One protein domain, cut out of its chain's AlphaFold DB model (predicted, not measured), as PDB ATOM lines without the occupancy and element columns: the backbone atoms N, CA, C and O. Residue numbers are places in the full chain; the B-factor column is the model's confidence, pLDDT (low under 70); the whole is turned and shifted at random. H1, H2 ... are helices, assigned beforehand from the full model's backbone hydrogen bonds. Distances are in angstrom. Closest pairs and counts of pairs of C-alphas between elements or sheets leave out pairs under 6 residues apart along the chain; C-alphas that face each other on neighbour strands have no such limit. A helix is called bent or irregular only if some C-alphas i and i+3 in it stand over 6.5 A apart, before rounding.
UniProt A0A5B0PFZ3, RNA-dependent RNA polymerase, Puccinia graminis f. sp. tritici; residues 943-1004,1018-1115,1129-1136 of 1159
ATOM      1  N   GLU A 943     -60.354  45.796  12.452       82.31
ATOM      2  CA  GLU A 943     -59.410  45.712  11.338       82.31
ATOM      3  C   GLU A 943     -58.611  47.006  11.163       82.31
ATOM      4  O   GLU A 943     -57.422  46.932  10.825       82.31
ATOM      5  N   ASP A 944     -59.222  48.157  11.483       86.38
ATOM      6  CA  ASP A 944     -58.652  49.502  11.351       86.38
ATOM      7  C   ASP A 944     -57.269  49.604  12.020       86.38
ATOM      8  O   ASP A 944     -56.363  50.253  11.497       86.38
ATOM      9  N   LEU A 945     -57.071  48.916  13.151       88.56
ATOM     10  CA  LEU A 945     -55.827  48.967  13.927       88.56
ATOM     11  C   LEU A 945     -54.646  48.313  13.198       88.56
ATOM     12  O   LEU A 945     -53.502  48.747  13.331       88.56
ATOM     13  N   SER A 946     -54.907  47.269  12.413       89.75
ATOM     14  CA  SER A 946     -53.870  46.493  11.718       89.75
ATOM     15  C   SER A 946     -53.584  46.975  10.293       89.75
ATOM     16  O   SER A 946     -52.535  46.639   9.738       89.75
ATOM     17  N   GLN A 947     -54.481  47.778   9.705       88.56
ATOM     18  CA  GLN A 947     -54.383  48.192   8.301       88.56
ATOM     19  C   GLN A 947     -53.090  48.951   7.991       88.56
ATOM     20  O   GLN A 947     -52.460  48.682   6.975       88.56
ATOM     21  N   PHE A 948     -52.634  49.840   8.878       87.50
ATOM     22  CA  PHE A 948     -51.448  50.667   8.619       87.50
ATOM     23  C   PHE A 948     -50.171  49.843   8.365       87.50
ATOM     24  O   PHE A 948     -49.360  50.200   7.502       87.50
ATOM     25  N   PHE A 949     -50.002  48.728   9.086       90.75
ATOM     26  CA  PHE A 949     -48.924  47.768   8.846       90.75
ATOM     27  C   PHE A 949     -49.236  46.830   7.672       90.75
ATOM     28  O   PHE A 949     -48.343  46.538   6.880       90.75
ATOM     29  N   LEU A 950     -50.483  46.365   7.529       89.31
ATOM     30  CA  LEU A 950     -50.881  45.445   6.457       89.31
ATOM     31  C   LEU A 950     -50.766  46.061   5.057       89.31
ATOM     32  O   LEU A 950     -50.303  45.375   4.151       89.31
ATOM     33  N   GLU A 951     -51.136  47.332   4.879       86.88
ATOM     34  CA  GLU A 951     -50.980  48.082   3.622       86.88
ATOM     35  C   GLU A 951     -49.504  48.096   3.185       86.88
ATOM     36  O   GLU A 951     -49.174  47.703   2.068       86.88
ATOM     37  N   ARG A 952     -48.597  48.447   4.107       87.31
ATOM     38  CA  ARG A 952     -47.144  48.470   3.863       87.31
ATOM     39  C   ARG A 952     -46.570  47.079   3.647       87.31
ATOM     40  O   ARG A 952     -45.769  46.883   2.740       87.31
ATOM     41  N   LYS A 953     -47.001  46.101   4.446       87.62
ATOM     42  CA  LYS A 953     -46.613  44.701   4.276       87.62
ATOM     43  C   LYS A 953     -46.976  44.218   2.874       87.62
ATOM     44  O   LYS A 953     -46.114  43.678   2.203       87.62
ATOM     45  N   ARG A 954     -48.214  44.443   2.417       85.81
ATOM     46  CA  ARG A 954     -48.651  44.043   1.070       85.81
ATOM     47  C   ARG A 954     -47.815  44.727  -0.012       85.81
ATOM     48  O   ARG A 954     -47.348  44.051  -0.915       85.81
ATOM     49  N   PHE A 955     -47.584  46.031   0.105       83.81
ATOM     50  CA  PHE A 955     -46.800  46.763  -0.886       83.81
ATOM     51  C   PHE A 955     -45.368  46.207  -1.016       83.81
ATOM     52  O   PHE A 955     -44.963  45.786  -2.094       83.81
ATOM     53  N   TYR A 956     -44.630  46.103   0.092       85.06
ATOM     54  CA  TYR A 956     -43.209  45.733   0.060       85.06
ATOM     55  C   TYR A 956     -42.942  44.217  -0.006       85.06
ATOM     56  O   TYR A 956     -41.895  43.797  -0.492       85.06
ATOM     57  N   GLU A 957     -43.867  43.366   0.451       81.31
ATOM     58  CA  GLU A 957     -43.705  41.905   0.372       81.31
ATOM     59  C   GLU A 957     -43.928  41.371  -1.050       81.31
ATOM     60  O   GLU A 957     -43.229  40.432  -1.452       81.31
ATOM     61  N   PHE A 958     -44.882  41.956  -1.793       72.25
ATOM     62  CA  PHE A 958     -45.294  41.496  -3.125       72.25
ATOM     63  C   PHE A 958     -44.589  42.230  -4.280       72.25
ATOM     64  O   PHE A 958     -44.383  41.611  -5.322       72.25
ATOM     65  N   ASN A 959     -44.123  43.472  -4.094       73.44
ATOM     66  CA  ASN A 959     -43.406  44.240  -5.125       73.44
ATOM     67  C   ASN A 959     -41.878  44.117  -5.009       73.44
ATOM     68  O   ASN A 959     -41.159  45.107  -5.080       73.44
ATOM     69  N   ARG A 960     -41.343  42.897  -4.850       66.25
ATOM     70  CA  ARG A 960     -39.882  42.679  -4.696       66.25
ATOM     71  C   ARG A 960     -39.042  43.091  -5.911       66.25
ATOM     72  O   ARG A 960     -37.822  43.094  -5.822       66.25
ATOM     73  N   SER A 961     -39.687  43.373  -7.039       65.25
ATOM     74  CA  SER A 961     -39.072  43.853  -8.276       65.25
ATOM     75  C   SER A 961     -38.899  45.375  -8.334       65.25
ATOM     76  O   SER A 961     -38.225  45.854  -9.240       65.25
ATOM     77  N   GLU A 962     -39.516  46.138  -7.423       74.00
ATOM     78  CA  GLU A 962     -39.299  47.587  -7.337       74.00
ATOM     79  C   GLU A 962     -38.001  47.907  -6.574       74.00
ATOM     80  O   GLU A 962     -37.746  47.291  -5.531       74.00
ATOM     81  N   PRO A 963     -37.187  48.874  -7.048       71.88
ATOM     82  CA  PRO A 963     -35.968  49.286  -6.354       71.88
ATOM     83  C   PRO A 963     -36.252  49.708  -4.905       71.88
ATOM     84  O   PRO A 963     -37.122  50.542  -4.655       71.88
ATOM     85  N   GLY A 964     -35.529  49.131  -3.942       75.38
ATOM     86  CA  GLY A 964     -35.644  49.456  -2.517       75.38
ATOM     87  C   GLY A 964     -36.744  48.703  -1.751       75.38
ATOM     88  O   GLY A 964     -36.793  48.755  -0.517       75.38
ATOM     89  N   ALA A 965     -37.648  47.991  -2.435       80.56
ATOM     90  CA  ALA A 965     -38.764  47.313  -1.776       80.56
ATOM     91  C   ALA A 965     -38.333  46.057  -0.997       80.56
ATOM     92  O   ALA A 965     -38.860  45.775   0.086       80.56
ATOM     93  N   CYS A 966     -37.348  45.327  -1.528       81.31
ATOM     94  CA  CYS A 966     -36.763  44.146  -0.895       81.31
ATOM     95  C   CYS A 966     -36.027  44.529   0.403       81.31
ATOM     96  O   CYS A 966     -36.195  43.890   1.446       81.31
ATOM     97  N   GLU A 967     -35.291  45.638   0.342       85.75
ATOM     98  CA  GLU A 967     -34.499  46.248   1.404       85.75
ATOM     99  C   GLU A 967     -35.403  46.706   2.558       85.75
ATOM    100  O   GLU A 967     -35.147  46.371   3.712       85.75
ATOM    101  N   ILE A 968     -36.525  47.382   2.270       86.31
ATOM    102  CA  ILE A 968     -37.494  47.823   3.294       86.31
ATOM    103  C   ILE A 968     -38.190  46.628   3.966       86.31
ATOM    104  O   ILE A 968     -38.394  46.615   5.190       86.31
ATOM    105  N   TRP A 969     -38.553  45.598   3.193       87.06
ATOM    106  CA  TRP A 969     -39.171  44.390   3.741       87.06
ATOM    107  C   TRP A 969     -38.223  43.647   4.690       87.06
ATOM    108  O   TRP A 969     -38.622  43.309   5.809       87.06
ATOM    109  N   ILE A 970     -36.978  43.416   4.270       85.19
ATOM    110  CA  ILE A 970     -35.987  42.629   5.021       85.19
ATOM    111  C   ILE A 970     -35.331  43.439   6.139       85.19
ATOM    112  O   ILE A 970     -35.061  42.881   7.198       85.19
ATOM    113  N   GLY A 971     -35.134  44.738   5.940       83.75
ATOM    114  CA  GLY A 971     -34.499  45.636   6.897       83.75
ATOM    115  C   GLY A 971     -35.403  46.123   8.022       83.75
ATOM    116  O   GLY A 971     -34.933  46.362   9.129       83.75
ATOM    117  N   ILE A 972     -36.710  46.270   7.766       86.56
ATOM    118  CA  ILE A 972     -37.612  46.958   8.703       86.56
ATOM    119  C   ILE A 972     -38.842  46.113   9.022       86.56
ATOM    120  O   ILE A 972     -39.054  45.740  10.176       86.56
ATOM    121  N   LEU A 973     -39.675  45.792   8.029       89.75
ATOM    122  CA  LEU A 973     -41.009  45.232   8.286       89.75
ATOM    123  C   LEU A 973     -40.972  43.790   8.808       89.75
ATOM    124  O   LEU A 973     -41.671  43.465   9.772       89.75
ATOM    125  N   ARG A 974     -40.148  42.919   8.214       88.06
ATOM    126  CA  ARG A 974     -40.018  41.508   8.610       88.06
ATOM    127  C   ARG A 974     -39.330  41.339   9.977       88.06
ATOM    128  O   ARG A 974     -39.882  40.593  10.798       88.06
ATOM    129  N   PRO A 975     -38.207  42.023  10.290       89.06
ATOM    130  CA  PRO A 975     -37.602  41.975  11.623       89.06
ATOM    131  C   PRO A 975     -38.539  42.515  12.702       89.06
ATOM    132  O   PRO A 975     -38.714  41.876  13.745       89.06
ATOM    133  N   LEU A 976     -39.216  43.635  12.421       89.62
ATOM    134  CA  LEU A 976     -40.182  44.232  13.335       89.62
ATOM    135  C   LEU A 976     -41.340  43.273  13.629       89.62
ATOM    136  O   LEU A 976     -41.675  43.048  14.793       89.62
ATOM    137  N   GLN A 977     -41.899  42.639  12.594       92.88
ATOM    138  CA  GLN A 977     -42.957  41.643  12.750       92.88
ATOM    139  C   GLN A 977     -42.506  40.446  13.590       92.88
ATOM    140  O   GLN A 977     -43.269  39.959  14.425       92.88
ATOM    141  N   ARG A 978     -41.277  39.957  13.387       89.62
ATOM    142  CA  ARG A 978     -40.721  38.840  14.161       89.62
ATOM    143  C   ARG A 978     -40.573  39.210  15.637       89.62
ATOM    144  O   ARG A 978     -41.022  38.448  16.492       89.62
ATOM    145  N   ALA A 979     -39.997  40.375  15.927       89.38
ATOM    146  CA  ALA A 979     -39.813  40.862  17.291       89.38
ATOM    147  C   ALA A 979     -41.158  41.072  18.006       89.38
ATOM    148  O   ALA A 979     -41.364  40.580  19.116       89.38
ATOM    149  N   ILE A 980     -42.114  41.722  17.341       91.62
ATOM    150  CA  ILE A 980     -43.439  42.005  17.903       91.62
ATOM    151  C   ILE A 980     -44.276  40.734  18.086       91.62
ATOM    152  O   ILE A 980     -44.980  40.610  19.086       91.62
ATOM    153  N   ARG A 981     -44.182  39.754  17.178       91.31
ATOM    154  CA  ARG A 981     -44.857  38.456  17.344       91.31
ATOM    155  C   ARG A 981     -44.369  37.722  18.595       91.31
ATOM    156  O   ARG A 981     -45.186  37.140  19.308       91.31
ATOM    157  N   ASN A 982     -43.068  37.785  18.885       89.31
ATOM    158  CA  ASN A 982     -42.514  37.228  20.119       89.31
ATOM    159  C   ASN A 982     -43.061  37.960  21.352       89.31
ATOM    160  O   ASN A 982     -43.544  37.301  22.267       89.31
ATOM    161  N   ILE A 983     -43.084  39.298  21.339       87.38
ATOM    162  CA  ILE A 983     -43.660  40.123  22.420       87.38
ATOM    163  C   ILE A 983     -45.135  39.771  22.660       87.38
ATOM    164  O   ILE A 983     -45.539  39.555  23.799       87.38
ATOM    165  N   ALA A 984     -45.939  39.649  21.601       85.06
ATOM    166  CA  ALA A 984     -47.350  39.280  21.707       85.06
ATOM    167  C   ALA A 984     -47.548  37.876  22.316       85.06
ATOM    168  O   ALA A 984     -48.458  37.674  23.121       85.06
ATOM    169  N   SER A 985     -46.686  36.915  21.961       85.06
ATOM    170  CA  SER A 985     -46.708  35.562  22.529       85.06
ATOM    171  C   SER A 985     -46.278  35.540  23.999       85.06
ATOM    172  O   SER A 985     -46.942  34.909  24.822       85.06
ATOM    173  N   GLU A 986     -45.200  36.251  24.345       83.56
ATOM    174  CA  GLU A 986     -44.715  36.380  25.723       83.56
ATOM    175  C   GLU A 986     -45.735  37.086  26.618       83.56
ATOM    176  O   GLU A 986     -45.959  36.637  27.738       83.56
ATOM    177  N   TRP A 987     -46.420  38.121  26.119       78.94
ATOM    178  CA  TRP A 987     -47.518  38.764  26.843       78.94
ATOM    179  C   TRP A 987     -48.640  37.772  27.165       78.94
ATOM    180  O   TRP A 987     -49.110  37.705  28.299       78.94
ATOM    181  N   GLY A 988     -49.042  36.952  26.185       69.38
ATOM    182  CA  GLY A 988     -50.035  35.897  26.392       69.38
ATOM    183  C   GLY A 988     -49.624  34.902  27.484       69.38
ATOM    184  O   GLY A 988     -50.455  34.531  28.311       69.38
ATOM    185  N   LYS A 989     -48.338  34.527  27.536       72.38
ATOM    186  CA  LYS A 989     -47.777  33.662  28.589       72.38
ATOM    187  C   LYS A 989     -47.739  34.355  29.947       72.38
ATOM    188  O   LYS A 989     -48.214  33.773  30.910       72.38
ATOM    189  N   ALA A 990     -47.277  35.603  30.017       66.75
ATOM    190  CA  ALA A 990     -47.215  36.376  31.257       66.75
ATOM    191  C   ALA A 990     -48.603  36.542  31.905       66.75
ATOM    192  O   ALA A 990     -48.750  36.399  33.119       66.75
ATOM    193  N   ILE A 991     -49.642  36.776  31.093       62.19
ATOM    194  CA  ILE A 991     -51.031  36.844  31.563       62.19
ATOM    195  C   ILE A 991     -51.559  35.459  31.964       62.19
ATOM    196  O   ILE A 991     -52.209  35.342  32.999       62.19
ATOM    197  N   ALA A 992     -51.277  34.403  31.193       55.84
ATOM    198  CA  ALA A 992     -51.727  33.042  31.499       55.84
ATOM    199  C   ALA A 992     -51.052  32.450  32.749       55.84
ATOM    200  O   ALA A 992     -51.710  31.798  33.550       55.84
ATOM    201  N   GLU A 993     -49.761  32.696  32.951       51.09
ATOM    202  CA  GLU A 993     -49.010  32.317  34.154       51.09
ATOM    203  C   GLU A 993     -49.475  33.132  35.364       51.09
ATOM    204  O   GLU A 993     -49.679  32.573  36.445       51.09
ATOM    205  N   GLY A 994     -49.774  34.421  35.153       48.25
ATOM    206  CA  GLY A 994     -50.478  35.250  36.122       48.25
ATOM    207  C   GLY A 994     -51.830  34.651  36.526       48.25
ATOM    208  O   GLY A 994     -52.101  34.501  37.714       48.25
ATOM    209  N   ALA A 995     -52.643  34.231  35.552       42.31
ATOM    210  CA  ALA A 995     -53.960  33.621  35.742       42.31
ATOM    211  C   ALA A 995     -53.918  32.176  36.289       42.31
ATOM    212  O   ALA A 995     -54.860  31.742  36.946       42.31
ATOM    213  N   ASN A 996     -52.838  31.426  36.055       35.31
ATOM    214  CA  ASN A 996     -52.650  30.072  36.584       35.31
ATOM    215  C   ASN A 996     -52.190  30.075  38.049       35.31
ATOM    216  O   ASN A 996     -52.573  29.185  38.807       35.31
ATOM    217  N   ALA A 997     -51.477  31.114  38.501       35.16
ATOM    218  CA  ALA A 997     -51.308  31.382  39.933       35.16
ATOM    219  C   ALA A 997     -52.657  31.708  40.618       35.16
ATOM    220  O   ALA A 997     -52.851  31.363  41.784       35.16
ATOM    221  N   HIS A 998     -53.606  32.271  39.860       38.78
ATOM    222  CA  HIS A 998     -55.001  32.493  40.249       38.78
ATOM    223  C   HIS A 998     -55.907  31.255  40.083       38.78
ATOM    224  O   HIS A 998     -57.105  31.361  40.291       38.78
ATOM    225  N   VAL A 999     -55.417  30.043  39.776       32.34
ATOM    226  CA  VAL A 999     -56.293  28.840  39.750       32.34
ATOM    227  C   VAL A 999     -56.703  28.383  41.160       32.34
ATOM    228  O   VAL A 999     -57.759  27.776  41.319       32.34
ATOM    229  N   ARG A1000     -55.960  28.770  42.210       33.94
ATOM    230  CA  ARG A1000     -56.495  28.722  43.587       33.94
ATOM    231  C   ARG A1000     -57.604  29.750  43.828       33.94
ATOM    232  O   ARG A1000     -58.460  29.495  44.668       33.94
ATOM    233  N   ASP A1001     -57.625  30.830  43.053       35.59
ATOM    234  CA  ASP A1001     -58.676  31.843  43.089       35.59
ATOM    235  C   ASP A1001     -59.835  31.508  42.137       35.59
ATOM    236  O   ASP A1001     -60.954  31.844  42.465       35.59
ATOM    237  N   LYS A1002     -59.668  30.737  41.051       36.03
ATOM    238  CA  LYS A1002     -60.784  30.349  40.156       36.03
ATOM    239  C   LYS A1002     -61.834  29.447  40.810       36.03
ATOM    240  O   LYS A1002     -62.995  29.526  40.436       36.03
ATOM    241  N   ILE A1003     -61.442  28.624  41.787       32.91
ATOM    242  CA  ILE A1003     -62.391  27.837  42.604       32.91
ATOM    243  C   ILE A1003     -63.073  28.733  43.664       32.91
ATOM    244  O   ILE A1003     -64.151  28.410  44.147       32.91
ATOM    245  N   TRP A1004     -62.490  29.892  43.990       32.16
ATOM    246  CA  TRP A1004     -63.040  30.870  44.938       32.16
ATOM    247  C   TRP A1004     -63.881  31.969  44.247       32.16
ATOM    248  O   TRP A1004     -64.869  32.457  44.795       32.16
ATOM    249  N   ASN A1018     -46.759  38.672  40.204       42.97
ATOM    250  CA  ASN A1018     -46.947  38.400  38.770       42.97
ATOM    251  C   ASN A1018     -46.694  39.614  37.847       42.97
ATOM    252  O   ASN A1018     -46.709  39.455  36.631       42.97
ATOM    253  N   SER A1019     -46.426  40.820  38.375       50.53
ATOM    254  CA  SER A1019     -46.184  42.015  37.540       50.53
ATOM    255  C   SER A1019     -44.800  42.057  36.875       50.53
ATOM    256  O   SER A1019     -44.635  42.764  35.883       50.53
ATOM    257  N   LYS A1020     -43.814  41.300  37.381       48.84
ATOM    258  CA  LYS A1020     -42.434  41.315  36.863       48.84
ATOM    259  C   LYS A1020     -42.373  40.889  35.390       48.84
ATOM    260  O   LYS A1020     -41.787  41.590  34.574       48.84
ATOM    261  N   HIS A1021     -43.082  39.816  35.032       51.97
ATOM    262  CA  HIS A1021     -43.127  39.327  33.651       51.97
ATOM    263  C   HIS A1021     -43.842  40.284  32.684       51.97
ATOM    264  O   HIS A1021     -43.428  40.397  31.535       51.97
ATOM    265  N   ALA A1022     -44.869  41.019  33.129       63.12
ATOM    266  CA  ALA A1022     -45.544  42.011  32.284       63.12
ATOM    267  C   ALA A1022     -44.642  43.225  31.981       63.12
ATOM    268  O   ALA A1022     -44.606  43.698  30.844       63.12
ATOM    269  N   TYR A1023     -43.872  43.685  32.973       65.88
ATOM    270  CA  TYR A1023     -42.904  44.772  32.810       65.88
ATOM    271  C   TYR A1023     -41.765  44.401  31.853       65.88
ATOM    272  O   TYR A1023     -41.445  45.178  30.955       65.88
ATOM    273  N   ASP A1024     -41.196  43.198  31.984       69.88
ATOM    274  CA  ASP A1024     -40.126  42.726  31.094       69.88
ATOM    275  C   ASP A1024     -40.572  42.732  29.620       69.88
ATOM    276  O   ASP A1024     -39.817  43.129  28.730       69.88
ATOM    277  N   VAL A1025     -41.828  42.353  29.353       76.12
ATOM    278  CA  VAL A1025     -42.413  42.362  28.003       76.12
ATOM    279  C   VAL A1025     -42.638  43.790  27.493       76.12
ATOM    280  O   VAL A1025     -42.300  44.094  26.346       76.12
ATOM    281  N   GLN A1026     -43.151  44.691  28.336       75.62
ATOM    282  CA  GLN A1026     -43.292  46.112  27.992       75.62
ATOM    283  C   GLN A1026     -41.933  46.758  27.698       75.62
ATOM    284  O   GLN A1026     -41.811  47.522  26.743       75.62
ATOM    285  N   LYS A1027     -40.892  46.410  28.461       78.81
ATOM    286  CA  LYS A1027     -39.519  46.888  28.259       78.81
ATOM    287  C   LYS A1027     -38.925  46.423  26.940       78.81
ATOM    288  O   LYS A1027     -38.389  47.247  26.206       78.81
ATOM    289  N   LYS A1028     -39.110  45.155  26.575       83.50
ATOM    290  CA  LYS A1028     -38.719  44.656  25.246       83.50
ATOM    291  C   LYS A1028     -39.427  45.407  24.116       83.50
ATOM    292  O   LYS A1028     -38.806  45.722  23.105       83.50
ATOM    293  N   TYR A1029     -40.715  45.724  24.275       85.69
ATOM    294  CA  TYR A1029     -41.434  46.549  23.298       85.69
ATOM    295  C   TYR A1029     -40.873  47.971  23.218       85.69
ATOM    296  O   TYR A1029     -40.794  48.550  22.131       85.69
ATOM    297  N   ASP A1030     -40.469  48.528  24.355       79.62
ATOM    298  CA  ASP A1030     -39.871  49.851  24.451       79.62
ATOM    299  C   ASP A1030     -38.518  49.953  23.742       79.62
ATOM    300  O   ASP A1030     -38.257  50.914  23.016       79.62
ATOM    301  N   GLU A1031     -37.699  48.912  23.893       83.00
ATOM    302  CA  GLU A1031     -36.374  48.795  23.294       83.00
ATOM    303  C   GLU A1031     -36.403  48.796  21.761       83.00
ATOM    304  O   GLU A1031     -35.404  49.182  21.154       83.00
ATOM    305  N   LEU A1032     -37.538  48.468  21.127       84.31
ATOM    306  CA  LEU A1032     -37.781  48.662  19.691       84.31
ATOM    307  C   LEU A1032     -37.980  50.157  19.369       84.31
ATOM    308  O   LEU A1032     -39.054  50.588  18.949       84.31
ATOM    309  N   SER A1033     -36.984  50.982  19.668       82.69
ATOM    310  CA  SER A1033     -37.033  52.436  19.493       82.69
ATOM    311  C   SER A1033     -36.696  52.858  18.061       82.69
ATOM    312  O   SER A1033     -36.029  52.128  17.332       82.69
ATOM    313  N   TYR A1034     -37.126  54.063  17.675       81.25
ATOM    314  CA  TYR A1034     -36.820  54.639  16.363       81.25
ATOM    315  C   TYR A1034     -35.310  54.728  16.100       81.25
ATOM    316  O   TYR A1034     -34.865  54.363  15.023       81.25
ATOM    317  N   SER A1035     -34.510  55.129  17.095       82.56
ATOM    318  CA  SER A1035     -33.051  55.226  16.952       82.56
ATOM    319  C   SER A1035     -32.394  53.868  16.714       82.56
ATOM    320  O   SER A1035     -31.541  53.753  15.845       82.56
ATOM    321  N   LYS A1036     -32.838  52.819  17.419       83.19
ATOM    322  CA  LYS A1036     -32.308  51.461  17.217       83.19
ATOM    323  C   LYS A1036     -32.736  50.834  15.889       83.19
ATOM    324  O   LYS A1036     -32.111  49.874  15.454       83.19
ATOM    325  N   ALA A1037     -33.778  51.350  15.235       83.31
ATOM    326  CA  ALA A1037     -34.185  50.855  13.921       83.31
ATOM    327  C   ALA A1037     -33.105  51.099  12.849       83.31
ATOM    328  O   ALA A1037     -32.964  50.273  11.953       83.31
ATOM    329  N   PHE A1038     -32.309  52.168  12.989       84.81
ATOM    330  CA  PHE A1038     -31.165  52.480  12.116       84.81
ATOM    331  C   PHE A1038     -29.961  51.550  12.339       84.81
ATOM    332  O   PHE A1038     -29.070  51.460  11.501       84.81
ATOM    333  N   GLU A1039     -29.910  50.848  13.472       85.38
ATOM    334  CA  GLU A1039     -28.798  49.957  13.828       85.38
ATOM    335  C   GLU A1039     -28.973  48.538  13.255       85.38
ATOM    336  O   GLU A1039     -28.094  47.691  13.433       85.38
ATOM    337  N   TYR A1040     -30.099  48.246  12.589       84.81
ATOM    338  CA  TYR A1040     -30.382  46.909  12.067       84.81
ATOM    339  C   TYR A1040     -29.379  46.498  10.984       84.81
ATOM    340  O   TYR A1040     -29.122  47.233  10.032       84.81
ATOM    341  N   GLN A1041     -28.860  45.274  11.103       80.06
ATOM    342  CA  GLN A1041     -28.027  44.647  10.083       80.06
ATOM    343  C   GLN A1041     -28.580  43.258   9.741       80.06
ATOM    344  O   GLN A1041     -28.917  42.499  10.656       80.06
ATOM    345  N   PRO A1042     -28.684  42.915   8.447       79.25
ATOM    346  CA  PRO A1042     -29.129  41.598   8.011       79.25
ATOM    347  C   PRO A1042     -28.099  40.529   8.394       79.25
ATOM    348  O   PRO A1042     -26.895  40.789   8.469       79.25
ATOM    349  N   GLY A1043     -28.571  39.308   8.646       80.19
ATOM    350  CA  GLY A1043     -27.680  38.192   8.970       80.19
ATOM    351  C   GLY A1043     -26.793  37.788   7.777       80.19
ATOM    352  O   GLY A1043     -27.185  38.019   6.631       80.19
ATOM    353  N   PRO A1044     -25.646  37.117   8.004       75.62
ATOM    354  CA  PRO A1044     -24.761  36.651   6.927       75.62
ATOM    355  C   PRO A1044     -25.481  35.780   5.882       75.62
ATOM    356  O   PRO A1044     -25.237  35.908   4.689       75.62
ATOM    357  N   GLU A1045     -26.430  34.958   6.331       75.56
ATOM    358  CA  GLU A1045     -27.262  34.098   5.477       75.56
ATOM    359  C   GLU A1045     -28.256  34.894   4.609       75.56
ATOM    360  O   GLU A1045     -28.557  34.509   3.482       75.56
ATOM    361  N   GLU A1046     -28.769  36.023   5.110       75.81
ATOM    362  CA  GLU A1046     -29.687  36.891   4.357       75.81
ATOM    363  C   GLU A1046     -28.923  37.731   3.326       75.81
ATOM    364  O   GLU A1046     -29.414  37.942   2.217       75.81
ATOM    365  N   MET A1047     -27.698  38.143   3.661       71.12
ATOM    366  CA  MET A1047     -26.783  38.821   2.739       71.12
ATOM    367  C   MET A1047     -26.430  37.947   1.531       71.12
ATOM    368  O   MET A1047     -26.428  38.432   0.400       71.12
ATOM    369  N   GLU A1048     -26.178  36.655   1.754       73.81
ATOM    370  CA  GLU A1048     -25.847  35.704   0.690       73.81
ATOM    371  C   GLU A1048     -27.066  35.358  -0.184       73.81
ATOM    372  O   GLU A1048     -26.959  35.285  -1.411       73.81
ATOM    373  N   LEU A1049     -28.244  35.208   0.433       77.06
ATOM    374  CA  LEU A1049     -29.482  34.833  -0.255       77.06
ATOM    375  C   LEU A1049     -30.018  35.932  -1.186       77.06
ATOM    376  O   LEU A1049     -30.543  35.625  -2.258       77.06
ATOM    377  N   TYR A1050     -29.909  37.200  -0.780       74.44
ATOM    378  CA  TYR A1050     -30.503  38.331  -1.500       74.44
ATOM    379  C   TYR A1050     -29.482  39.217  -2.231       74.44
ATOM    380  O   TYR A1050     -29.895  40.083  -2.996       74.44
ATOM    381  N   LYS A1051     -28.174  38.962  -2.063       75.44
ATOM    382  CA  LYS A1051     -27.072  39.667  -2.746       75.44
ATOM    383  C   LYS A1051     -27.128  41.194  -2.592       75.44
ATOM    384  O   LYS A1051     -26.994  41.919  -3.574       75.44
ATOM    385  N   PHE A1052     -27.335  41.672  -1.370       72.31
ATOM    386  CA  PHE A1052     -27.401  43.108  -1.090       72.31
ATOM    387  C   PHE A1052     -26.036  43.792  -1.217       72.31
ATOM    388  O   PHE A1052     -25.038  43.276  -0.709       72.31
ATOM    389  N   ASP A1053     -26.017  44.997  -1.790       79.00
ATOM    390  CA  ASP A1053     -24.991  45.987  -1.465       79.00
ATOM    391  C   ASP A1053     -25.324  46.574  -0.085       79.00
ATOM    392  O   ASP A1053     -26.423  47.079   0.154       79.00
ATOM    393  N   LEU A1054     -24.390  46.451   0.857       79.19
ATOM    394  CA  LEU A1054     -24.604  46.794   2.259       79.19
ATOM    395  C   LEU A1054     -24.736  48.313   2.473       79.19
ATOM    396  O   LEU A1054     -25.430  48.730   3.404       79.19
ATOM    397  N   ASP A1055     -24.118  49.125   1.613       80.19
ATOM    398  CA  ASP A1055     -24.200  50.585   1.678       80.19
ATOM    399  C   ASP A1055     -25.509  51.091   1.050       80.19
ATOM    400  O   ASP A1055     -26.183  51.945   1.632       80.19
ATOM    401  N   GLU A1056     -25.944  50.500  -0.069       80.44
ATOM    402  CA  GLU A1056     -27.236  50.805  -0.709       80.44
ATOM    403  C   GLU A1056     -28.430  50.342   0.149       80.44
ATOM    404  O   GLU A1056     -29.428  51.058   0.297       80.44
ATOM    405  N   PHE A1057     -28.302  49.177   0.795       84.06
ATOM    406  CA  PHE A1057     -29.281  48.637   1.740       84.06
ATOM    407  C   PHE A1057     -29.483  49.572   2.939       84.06
ATOM    408  O   PHE A1057     -30.620  49.899   3.291       84.06
ATOM    409  N   LYS A1058     -28.385  50.048   3.545       84.00
ATOM    410  CA  LYS A1058     -28.437  51.008   4.658       84.00
ATOM    411  C   LYS A1058     -29.038  52.339   4.229       84.00
ATOM    412  O   LYS A1058     -29.946  52.828   4.893       84.00
ATOM    413  N   LEU A1059     -28.598  52.884   3.094       85.94
ATOM    414  CA  LEU A1059     -29.115  54.149   2.573       85.94
ATOM    415  C   LEU A1059     -30.635  54.097   2.353       85.94
ATOM    416  O   LEU A1059     -31.353  55.022   2.729       85.94
ATOM    417  N   THR A1060     -31.136  52.996   1.793       85.12
ATOM    418  CA  THR A1060     -32.569  52.801   1.528       85.12
ATOM    419  C   THR A1060     -33.392  52.725   2.819       85.12
ATOM    420  O   THR A1060     -34.454  53.347   2.926       85.12
ATOM    421  N   ILE A1061     -32.899  51.996   3.823       87.75
ATOM    422  CA  ILE A1061     -33.531  51.894   5.149       87.75
ATOM    423  C   ILE A1061     -33.550  53.249   5.848       87.75
ATOM    424  O   ILE A1061     -34.593  53.648   6.374       87.75
ATOM    425  N   ASP A1062     -32.430  53.967   5.816       87.44
ATOM    426  CA  ASP A1062     -32.285  55.268   6.458       87.44
ATOM    427  C   ASP A1062     -33.265  56.281   5.860       87.44
ATOM    428  O   ASP A1062     -33.984  56.948   6.606       87.44
ATOM    429  N   LEU A1063     -33.368  56.344   4.528       86.50
ATOM    430  CA  LEU A1063     -34.316  57.220   3.831       86.50
ATOM    431  C   LEU A1063     -35.773  56.877   4.170       86.50
ATOM    432  O   LEU A1063     -36.580  57.776   4.416       86.50
ATOM    433  N   TYR A1064     -36.118  55.589   4.247       85.75
ATOM    434  CA  TYR A1064     -37.468  55.163   4.619       85.75
ATOM    435  C   TYR A1064     -37.810  55.499   6.079       85.75
ATOM    436  O   TYR A1064     -38.897  56.009   6.368       85.75
ATOM    437  N   LEU A1065     -36.888  55.250   7.015       84.19
ATOM    438  CA  LEU A1065     -37.071  55.588   8.429       84.19
ATOM    439  C   LEU A1065     -37.140  57.104   8.636       84.19
ATOM    440  O   LEU A1065     -37.970  57.570   9.421       84.19
ATOM    441  N   GLN A1066     -36.323  57.887   7.930       85.94
ATOM    442  CA  GLN A1066     -36.406  59.350   7.935       85.94
ATOM    443  C   GLN A1066     -37.757  59.832   7.390       85.94
ATOM    444  O   GLN A1066     -38.386  60.683   8.017       85.94
ATOM    445  N   GLY A1067     -38.255  59.226   6.305       79.56
ATOM    446  CA  GLY A1067     -39.564  59.534   5.723       79.56
ATOM    447  C   GLY A1067     -40.757  59.181   6.621       79.56
ATOM    448  O   GLY A1067     -41.758  59.893   6.624       79.56
ATOM    449  N   LEU A1068     -40.665  58.115   7.423       78.88
ATOM    450  CA  LEU A1068     -41.678  57.792   8.440       78.88
ATOM    451  C   LEU A1068     -41.628  58.733   9.651       78.88
ATOM    452  O   LEU A1068     -42.656  58.999  10.282       78.88
ATOM    453  N   GLY A1069     -40.423  59.158  10.025       79.12
ATOM    454  CA  GLY A1069     -40.151  59.856  11.271       79.12
ATOM    455  C   GLY A1069     -40.472  59.033  12.537       79.12
ATOM    456  O   GLY A1069     -41.007  57.918  12.480       79.12
ATOM    457  N   PRO A1070     -40.193  59.591  13.730       74.69
ATOM    458  CA  PRO A1070     -40.417  58.901  15.003       74.69
ATOM    459  C   PRO A1070     -41.884  58.520  15.244       74.69
ATOM    460  O   PRO A1070     -42.180  57.440  15.759       74.69
ATOM    461  N   THR A1071     -42.817  59.397  14.860       73.44
ATOM    462  CA  THR A1071     -44.256  59.166  15.035       73.44
ATOM    463  C   THR A1071     -44.768  58.090  14.083       73.44
ATOM    464  O   THR A1071     -45.448  57.170  14.534       73.44
ATOM    465  N   GLY A1072     -44.405  58.137  12.796       76.50
ATOM    466  CA  GLY A1072     -44.816  57.118  11.828       76.50
ATOM    467  C   GLY A1072     -44.286  55.730  12.187       76.50
ATOM    468  O   GLY A1072     -45.024  54.748  12.089       76.50
ATOM    469  N   TYR A1073     -43.056  55.642  12.702       83.94
ATOM    470  CA  TYR A1073     -42.487  54.381  13.182       83.94
ATOM    471  C   TYR A1073     -43.214  53.824  14.422       83.94
ATOM    472  O   TYR A1073     -43.476  52.622  14.502       83.94
ATOM    473  N   ALA A1074     -43.610  54.679  15.371       83.31
ATOM    474  CA  ALA A1074     -44.397  54.257  16.533       83.31
ATOM    475  C   ALA A1074     -45.775  53.690  16.133       83.31
ATOM    476  O   ALA A1074     -46.206  52.662  16.662       83.31
ATOM    477  N   LEU A1075     -46.436  54.300  15.145       85.06
ATOM    478  CA  LEU A1075     -47.704  53.801  14.598       85.06
ATOM    479  C   LEU A1075     -47.531  52.488  13.836       85.06
ATOM    480  O   LEU A1075     -48.354  51.583  13.973       85.06
ATOM    481  N   LEU A1076     -46.433  52.352  13.086       86.38
ATOM    482  CA  LEU A1076     -46.073  51.114  12.399       86.38
ATOM    483  C   LEU A1076     -45.908  49.959  13.395       86.38
ATOM    484  O   LEU A1076     -46.473  48.881  13.200       86.38
ATOM    485  N   LYS A1077     -45.203  50.214  14.503       90.94
ATOM    486  CA  LYS A1077     -45.058  49.288  15.632       90.94
ATOM    487  C   LYS A1077     -46.393  48.887  16.247       90.94
ATOM    488  O   LYS A1077     -46.651  47.699  16.429       90.94
ATOM    489  N   ALA A1078     -47.230  49.855  16.609       88.62
ATOM    490  CA  ALA A1078     -48.509  49.582  17.260       88.62
ATOM    491  C   ALA A1078     -49.476  48.828  16.336       88.62
ATOM    492  O   ALA A1078     -50.148  47.894  16.772       88.62
ATOM    493  N   SER A1079     -49.482  49.161  15.043       92.38
ATOM    494  CA  SER A1079     -50.293  48.466  14.044       92.38
ATOM    495  C   SER A1079     -49.813  47.029  13.816       92.38
ATOM    496  O   SER A1079     -50.623  46.099  13.762       92.38
ATOM    497  N   CYS A1080     -48.493  46.811  13.791       92.88
ATOM    498  CA  CYS A1080     -47.916  45.469  13.769       92.88
ATOM    499  C   CYS A1080     -48.287  44.665  15.025       92.88
ATOM    500  O   CYS A1080     -48.573  43.472  14.925       92.88
ATOM    501  N   LEU A1081     -48.307  45.302  16.202       90.50
ATOM    502  CA  LEU A1081     -48.709  44.668  17.459       90.50
ATOM    503  C   LEU A1081     -50.170  44.217  17.402       90.50
ATOM    504  O   LEU A1081     -50.448  43.045  17.641       90.50
ATOM    505  N   ALA A1082     -51.084  45.095  16.981       89.25
ATOM    506  CA  ALA A1082     -52.494  44.755  16.794       89.25
ATOM    507  C   ALA A1082     -52.706  43.611  15.783       89.25
ATOM    508  O   ALA A1082     -53.560  42.751  15.984       89.25
ATOM    509  N   MET A1083     -51.905  43.559  14.714       90.31
ATOM    510  CA  MET A1083     -51.943  42.467  13.736       90.31
ATOM    511  C   MET A1083     -51.455  41.130  14.327       90.31
ATOM    512  O   MET A1083     -52.029  40.086  14.016       90.31
ATOM    513  N   CYS A1084     -50.382  41.149  15.124       88.44
ATOM    514  CA  CYS A1084     -49.747  39.959  15.701       88.44
ATOM    515  C   CYS A1084     -50.485  39.386  16.920       88.44
ATOM    516  O   CYS A1084     -50.249  38.231  17.277       88.44
ATOM    517  N   CYS A1085     -51.341  40.172  17.569       83.25
ATOM    518  CA  CYS A1085     -52.126  39.737  18.716       83.25
ATOM    519  C   CYS A1085     -53.390  38.970  18.300       83.25
ATOM    520  O   CYS A1085     -54.001  39.236  17.266       83.25
ATOM    521  N   ASN A1086     -53.813  38.037  19.159       74.81
ATOM    522  CA  ASN A1086     -55.155  37.455  19.084       74.81
ATOM    523  C   ASN A1086     -56.194  38.592  19.239       74.81
ATOM    524  O   ASN A1086     -55.995  39.429  20.124       74.81
ATOM    525  N   PRO A1087     -57.284  38.627  18.442       67.12
ATOM    526  CA  PRO A1087     -58.414  39.542  18.646       67.12
ATOM    527  C   PRO A1087     -58.927  39.626  20.094       67.12
ATOM    528  O   PRO A1087     -59.391  40.674  20.528       67.12
ATOM    529  N   GLU A1088     -58.796  38.548  20.873       63.34
ATOM    530  CA  GLU A1088     -59.193  38.518  22.286       63.34
ATOM    531  C   GLU A1088     -58.212  39.201  23.250       63.34
ATOM    532  O   GLU A1088     -58.514  39.373  24.432       63.34
ATOM    533  N   SER A1089     -57.017  39.556  22.781       73.06
ATOM    534  CA  SER A1089     -55.941  40.051  23.630       73.06
ATOM    535  C   SER A1089     -56.084  41.542  23.928       73.06
ATOM    536  O   SER A1089     -56.201  42.363  23.023       73.06
ATOM    537  N   PHE A1090     -55.943  41.918  25.201       78.19
ATOM    538  CA  PHE A1090     -55.802  43.322  25.604       78.19
ATOM    539  C   PHE A1090     -54.395  43.896  25.360       78.19
ATOM    540  O   PHE A1090     -54.191  45.097  25.527       78.19
ATOM    541  N   CYS A1091     -53.451  43.070  24.892       80.62
ATOM    542  CA  CYS A1091     -52.048  43.424  24.657       80.62
ATOM    543  C   CYS A1091     -51.840  44.749  23.895       80.62
ATOM    544  O   CYS A1091     -51.074  45.582  24.382       80.62
ATOM    545  N   PRO A1092     -52.535  45.033  22.771       85.06
ATOM    546  CA  PRO A1092     -52.332  46.296  22.060       85.06
ATOM    547  C   PRO A1092     -52.697  47.521  22.909       85.06
ATOM    548  O   PRO A1092     -51.982  48.521  22.893       85.06
ATOM    549  N   TYR A1093     -53.773  47.427  23.692       83.69
ATOM    550  CA  TYR A1093     -54.251  48.505  24.559       83.69
ATOM    551  C   TYR A1093     -53.378  48.676  25.808       83.69
ATOM    552  O   TYR A1093     -53.192  49.796  26.268       83.69
ATOM    553  N   ASP A1094     -52.819  47.591  26.345       76.56
ATOM    554  CA  ASP A1094     -51.999  47.630  27.560       76.56
ATOM    555  C   ASP A1094     -50.529  48.003  27.295       76.56
ATOM    556  O   ASP A1094     -49.834  48.415  28.227       76.56
ATOM    557  N   ILE A1095     -50.049  47.876  26.050       80.50
ATOM    558  CA  ILE A1095     -48.662  48.180  25.648       80.50
ATOM    559  C   ILE A1095     -48.553  49.473  24.823       80.50
ATOM    560  O   ILE A1095     -47.588  50.208  25.005       80.50
ATOM    561  N   ALA A1096     -49.510  49.768  23.938       83.31
ATOM    562  CA  ALA A1096     -49.422  50.865  22.964       83.31
ATOM    563  C   ALA A1096     -50.717  51.703  22.906       83.31
ATOM    564  O   ALA A1096     -51.226  52.027  21.833       83.31
ATOM    565  N   PHE A1097     -51.294  52.020  24.073       83.19
ATOM    566  CA  PHE A1097     -52.634  52.612  24.202       83.19
ATOM    567  C   PHE A1097     -52.847  53.854  23.320       83.19
ATOM    568  O   PHE A1097     -53.855  53.974  22.616       83.19
ATOM    569  N   ARG A1098     -51.889  54.790  23.355       81.12
ATOM    570  CA  ARG A1098     -51.977  56.072  22.644       81.12
ATOM    571  C   ARG A1098     -51.921  55.871  21.134       81.12
ATOM    572  O   ARG A1098     -52.713  56.464  20.402       81.12
ATOM    573  N   GLU A1099     -50.993  55.045  20.675       85.56
ATOM    574  CA  GLU A1099     -50.805  54.722  19.267       85.56
ATOM    575  C   GLU A1099     -52.026  53.983  18.708       85.56
ATOM    576  O   GLU A1099     -52.470  54.291  17.605       85.56
ATOM    577  N   ILE A1100     -52.639  53.088  19.489       87.19
ATOM    578  CA  ILE A1100     -53.890  52.404  19.129       87.19
ATOM    579  C   ILE A1100     -55.051  53.396  18.968       87.19
ATOM    580  O   ILE A1100     -55.777  53.340  17.973       87.19
ATOM    581  N   CYS A1101     -55.191  54.362  19.880       84.50
ATOM    582  CA  CYS A1101     -56.170  55.446  19.735       84.50
ATOM    583  C   CYS A1101     -55.914  56.298  18.481       84.50
ATOM    584  O   CYS A1101     -56.848  56.706  17.785       84.50
ATOM    585  N   HIS A1102     -54.646  56.544  18.154       82.56
ATOM    586  CA  HIS A1102     -54.289  57.299  16.960       82.56
ATOM    587  C   HIS A1102     -54.627  56.549  15.668       82.56
ATOM    588  O   HIS A1102     -55.246  57.127  14.777       82.56
ATOM    589  N   LEU A1103     -54.288  55.259  15.589       85.00
ATOM    590  CA  LEU A1103     -54.619  54.405  14.445       85.00
ATOM    591  C   LEU A1103     -56.128  54.393  14.178       85.00
ATOM    592  O   LEU A1103     -56.546  54.550  13.029       85.00
ATOM    593  N   LYS A1104     -56.948  54.312  15.234       86.81
ATOM    594  CA  LYS A1104     -58.409  54.380  15.103       86.81
ATOM    595  C   LYS A1104     -58.891  55.725  14.553       86.81
ATOM    596  O   LYS A1104     -59.742  55.768  13.664       86.81
ATOM    597  N   THR A1105     -58.299  56.818  15.030       82.25
ATOM    598  CA  THR A1105     -58.617  58.176  14.564       82.25
ATOM    599  C   THR A1105     -58.284  58.352  13.077       82.25
ATOM    600  O   THR A1105     -59.112  58.862  12.320       82.25
ATOM    601  N   LEU A1106     -57.108  57.883  12.640       81.38
ATOM    602  CA  LEU A1106     -56.676  57.940  11.238       81.38
ATOM    603  C   LEU A1106     -57.605  57.140  10.316       81.38
ATOM    604  O   LEU A1106     -58.000  57.624   9.256       81.38
ATOM    605  N   ALA A1107     -57.993  55.929  10.724       82.00
ATOM    606  CA  ALA A1107     -58.901  55.095   9.941       82.00
ATOM    607  C   ALA A1107     -60.285  55.742   9.770       82.00
ATOM    608  O   ALA A1107     -60.874  55.684   8.688       82.00
ATOM    609  N   ARG A1108     -60.784  56.425  10.809       75.62
ATOM    610  CA  ARG A1108     -62.030  57.199  10.737       75.62
ATOM    611  C   ARG A1108     -61.923  58.367   9.754       75.62
ATOM    612  O   ARG A1108     -62.843  58.562   8.966       75.62
ATOM    613  N   GLN A1109     -60.815  59.110   9.776       69.31
ATOM    614  CA  GLN A1109     -60.587  60.240   8.869       69.31
ATOM    615  C   GLN A1109     -60.497  59.800   7.402       69.31
ATOM    616  O   GLN A1109     -61.119  60.430   6.547       69.31
ATOM    617  N   LYS A1110     -59.816  58.679   7.110       64.81
ATOM    618  CA  LYS A1110     -59.822  58.064   5.769       64.81
ATOM    619  C   LYS A1110     -61.258  57.768   5.305       64.81
ATOM    620  O   LYS A1110     -61.633  58.163   4.206       64.81
ATOM    621  N   LYS A1111     -62.095  57.163   6.159       61.78
ATOM    622  CA  LYS A1111     -63.508  56.860   5.840       61.78
ATOM    623  C   LYS A1111     -64.358  58.116   5.582       61.78
ATOM    624  O   LYS A1111     -65.263  58.055   4.760       61.78
ATOM    625  N   THR A1112     -64.068  59.247   6.235       53.62
ATOM    626  CA  THR A1112     -64.771  60.527   6.003       53.62
ATOM    627  C   THR A1112     -64.241  61.331   4.811       53.62
ATOM    628  O   THR A1112     -64.996  62.102   4.232       53.62
ATOM    629  N   HIS A1113     -62.970  61.171   4.425       48.56
ATOM    630  CA  HIS A1113     -62.390  61.837   3.248       48.56
ATOM    631  C   HIS A1113     -62.649  61.083   1.938       48.56
ATOM    632  O   HIS A1113     -62.654  61.701   0.881       48.56
ATOM    633  N   LEU A1114     -62.990  59.791   1.984       42.97
ATOM    634  CA  LEU A1114     -63.481  59.056   0.809       42.97
ATOM    635  C   LEU A1114     -64.821  59.588   0.243       42.97
ATOM    636  O   LEU A1114     -65.243  59.137  -0.817       42.97
ATOM    637  N   THR A1115     -65.469  60.568   0.890       38.56
ATOM    638  CA  THR A1115     -66.627  61.307   0.344       38.56
ATOM    639  C   THR A1115     -66.287  62.698  -0.215       38.56
ATOM    640  O   THR A1115     -67.189  63.417  -0.634       38.56
ATOM    641  N   LYS A1129     -54.573  65.820  20.083       38.78
ATOM    642  CA  LYS A1129     -54.183  66.354  21.380       38.78
ATOM    643  C   LYS A1129     -54.713  65.377  22.420       38.78
ATOM    644  O   LYS A1129     -55.914  65.124  22.461       38.78
ATOM    645  N   SER A1130     -53.817  64.803  23.222       38.38
ATOM    646  CA  SER A1130     -54.226  64.011  24.379       38.38
ATOM    647  C   SER A1130     -55.232  64.845  25.186       38.38
ATOM    648  O   SER A1130     -55.036  66.053  25.365       38.38
ATOM    649  N   ILE A1131     -56.307  64.210  25.663       45.06
ATOM    650  CA  ILE A1131     -57.291  64.839  26.559       45.06
ATOM    651  C   ILE A1131     -56.617  65.369  27.836       45.06
ATOM    652  O   ILE A1131     -57.140  66.253  28.502       45.06
ATOM    653  N   VAL A1132     -55.412  64.882  28.128       40.69
ATOM    654  CA  VAL A1132     -54.564  65.258  29.258       40.69
ATOM    655  C   VAL A1132     -53.602  66.409  28.920       40.69
ATOM    656  O   VAL A1132     -52.915  66.925  29.797       40.69
ATOM    657  N   THR A1133     -53.555  66.875  27.666       44.56
ATOM    658  CA  THR A1133     -52.752  68.056  27.323       44.56
ATOM    659  C   THR A1133     -53.307  69.282  28.027       44.56
ATOM    660  O   THR A1133     -54.516  69.522  28.026       44.56
ATOM    661  N   THR A1134     -52.415  70.125  28.546       36.72
ATOM    662  CA  THR A1134     -52.780  71.404  29.160       36.72
ATOM    663  C   THR A1134     -53.680  72.211  28.229       36.72
ATOM    664  O   THR A1134     -54.655  72.765  28.695       36.72
ATOM    665  N   SER A1135     -53.457  72.208  26.906       37.44
ATOM    666  CA  SER A1135     -54.332  72.893  25.934       37.44
ATOM    667  C   SER A1135     -55.754  72.319  25.864       37.44
ATOM    668  O   SER A1135     -56.694  73.107  25.793       37.44
ATOM    669  N   TYR A1136     -55.935  70.993  25.873       41.47
ATOM    670  CA  TYR A1136     -57.267  70.380  25.861       41.47
ATOM    671  C   TYR A1136     -57.963  70.552  27.214       41.47
ATOM    672  O   TYR A1136     -59.091  71.031  27.250       41.47
TER     673      TYR A1136
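Overview. This is residues 943 to 1004, 1018 to 1115 and 1129 to 1136 of the 1159 residues of the protein "RNA-dependent RNA polymerase" of Puccinia graminis f. sp. tritici (UniProt A0A5B0PFZ3). One long helix, H2, runs along the body, with H4 side by side with its later part and the two arms of a bent helix, H7, packing on it at H7a and crossing it at H7b. H1 folds back from the beginning of H2 as a hairpin, and H1 and H9 both cross H7b; residues 998 to 1004, 1109 to 1115 and 1131 to 1136 stick out from the body. The printed part has 168 residues with nine named helices, H1 to H9 in order along the chain, and no named strand; the class is all helix. It is only just compact, close to loose, with a radius of gyration of the C-alphas of 18.4 A and spans of 61 by 46 by 30 A.

Along the chain. H2, residues 965 to 997, measures 46.4 A from C-alpha 965 at (-38.764, 47.313, -1.776) to C-alpha 997 at (-51.308, 31.382, 39.933), with a kink of 25 degrees near residue 974. H2 is irregular, C-alphas 971 and 974 being 7.1 A apart, and H1, residues 944 to 958, 21.3 A, is irregular too, with C-alphas 945 and 948 7.1 A apart. H3 is residues 999 to 1004, H4 1019 to 1031, 18.6 A, H5 1034 to 1037 and H6 1044 to 1050. H7, residues 1054 to 1084, was assigned as one helix by its hydrogen bonds but is bent, C-alphas 1067 and 1070 being 9.3 A apart; its arms are H7a, 1054 to 1067, 20.0 A, and H7b, 1070 to 1084, 21.1 A. H8 is residues 1091 to 1095, and H9, 1097 to 1113, 24.9 A, ends with C-alpha 1113 at (-62.390, 61.837, 3.248).

Arrangement. With residues 980 to 991 alone H2 touches H4, at a shallow tilt of 8 degrees, opposite ways; the closest C-alphas, of Ala 990 and His 1021, are 5.6 A apart. H1 and H2, a hairpin, touch at a steep tilt of 40 degrees, closest at the C-alphas of Tyr 956 and Ala 965, 5.1 A. H7a touches H2 at a steep tilt of 67 degrees, only just short of about perpendicular, with the C-alphas of Glu 967 and Phe 1057 closest at 5.7 A. H7b touches H2 at a steep tilt of 57 degrees, with Arg 981 and Cys 1084 the closest C-alphas, 5.4 A. H7b also touches H1, about perpendicular at 85 degrees, closest at the C-alphas of Ser 946 and Ser 1079, 4.7 A, and H9, at 86 degrees, closest at those of Leu 1075 and Glu 1099, 5.7 A. H8 touches H7b, the C-alphas of Ala 1082 and Pro 1092 being closest at 5.5 A. H5 and H7b only just touch, with 3 pairs of C-alphas within 8 A, Tyr 1034 and Pro 1070 closest at 5.7 A. H6 touches no helix, and H3 and H2 meet only through their link. Every O i to N i+4 pair is within hydrogen-bond range in H4, H6, H7a, H7b, H8 and H9, against 8 of 11 in H1, 27 of 29 in H2 and 0 of 2 in H3, where 1 of 3 O i to N i+3 pairs is; H5 is too short for an i+4 pair.

Size, cuts and confidence. The C-alphas farthest apart, of Trp 1004 and Asp 1053, are 61.9 A apart. Residues 1005 to 1017 and 1116 to 1128 are not printed, and the gaps across these cuts are 18.8 A and 25.0 A between C-alphas. Of the links printed whole, none is long. The mean pLDDT of the printed part is 74.6, and 42 residues are under 70, among them 990 to 1004, 1018 to 1024, 1109 to 1115 and 1129 to 1136.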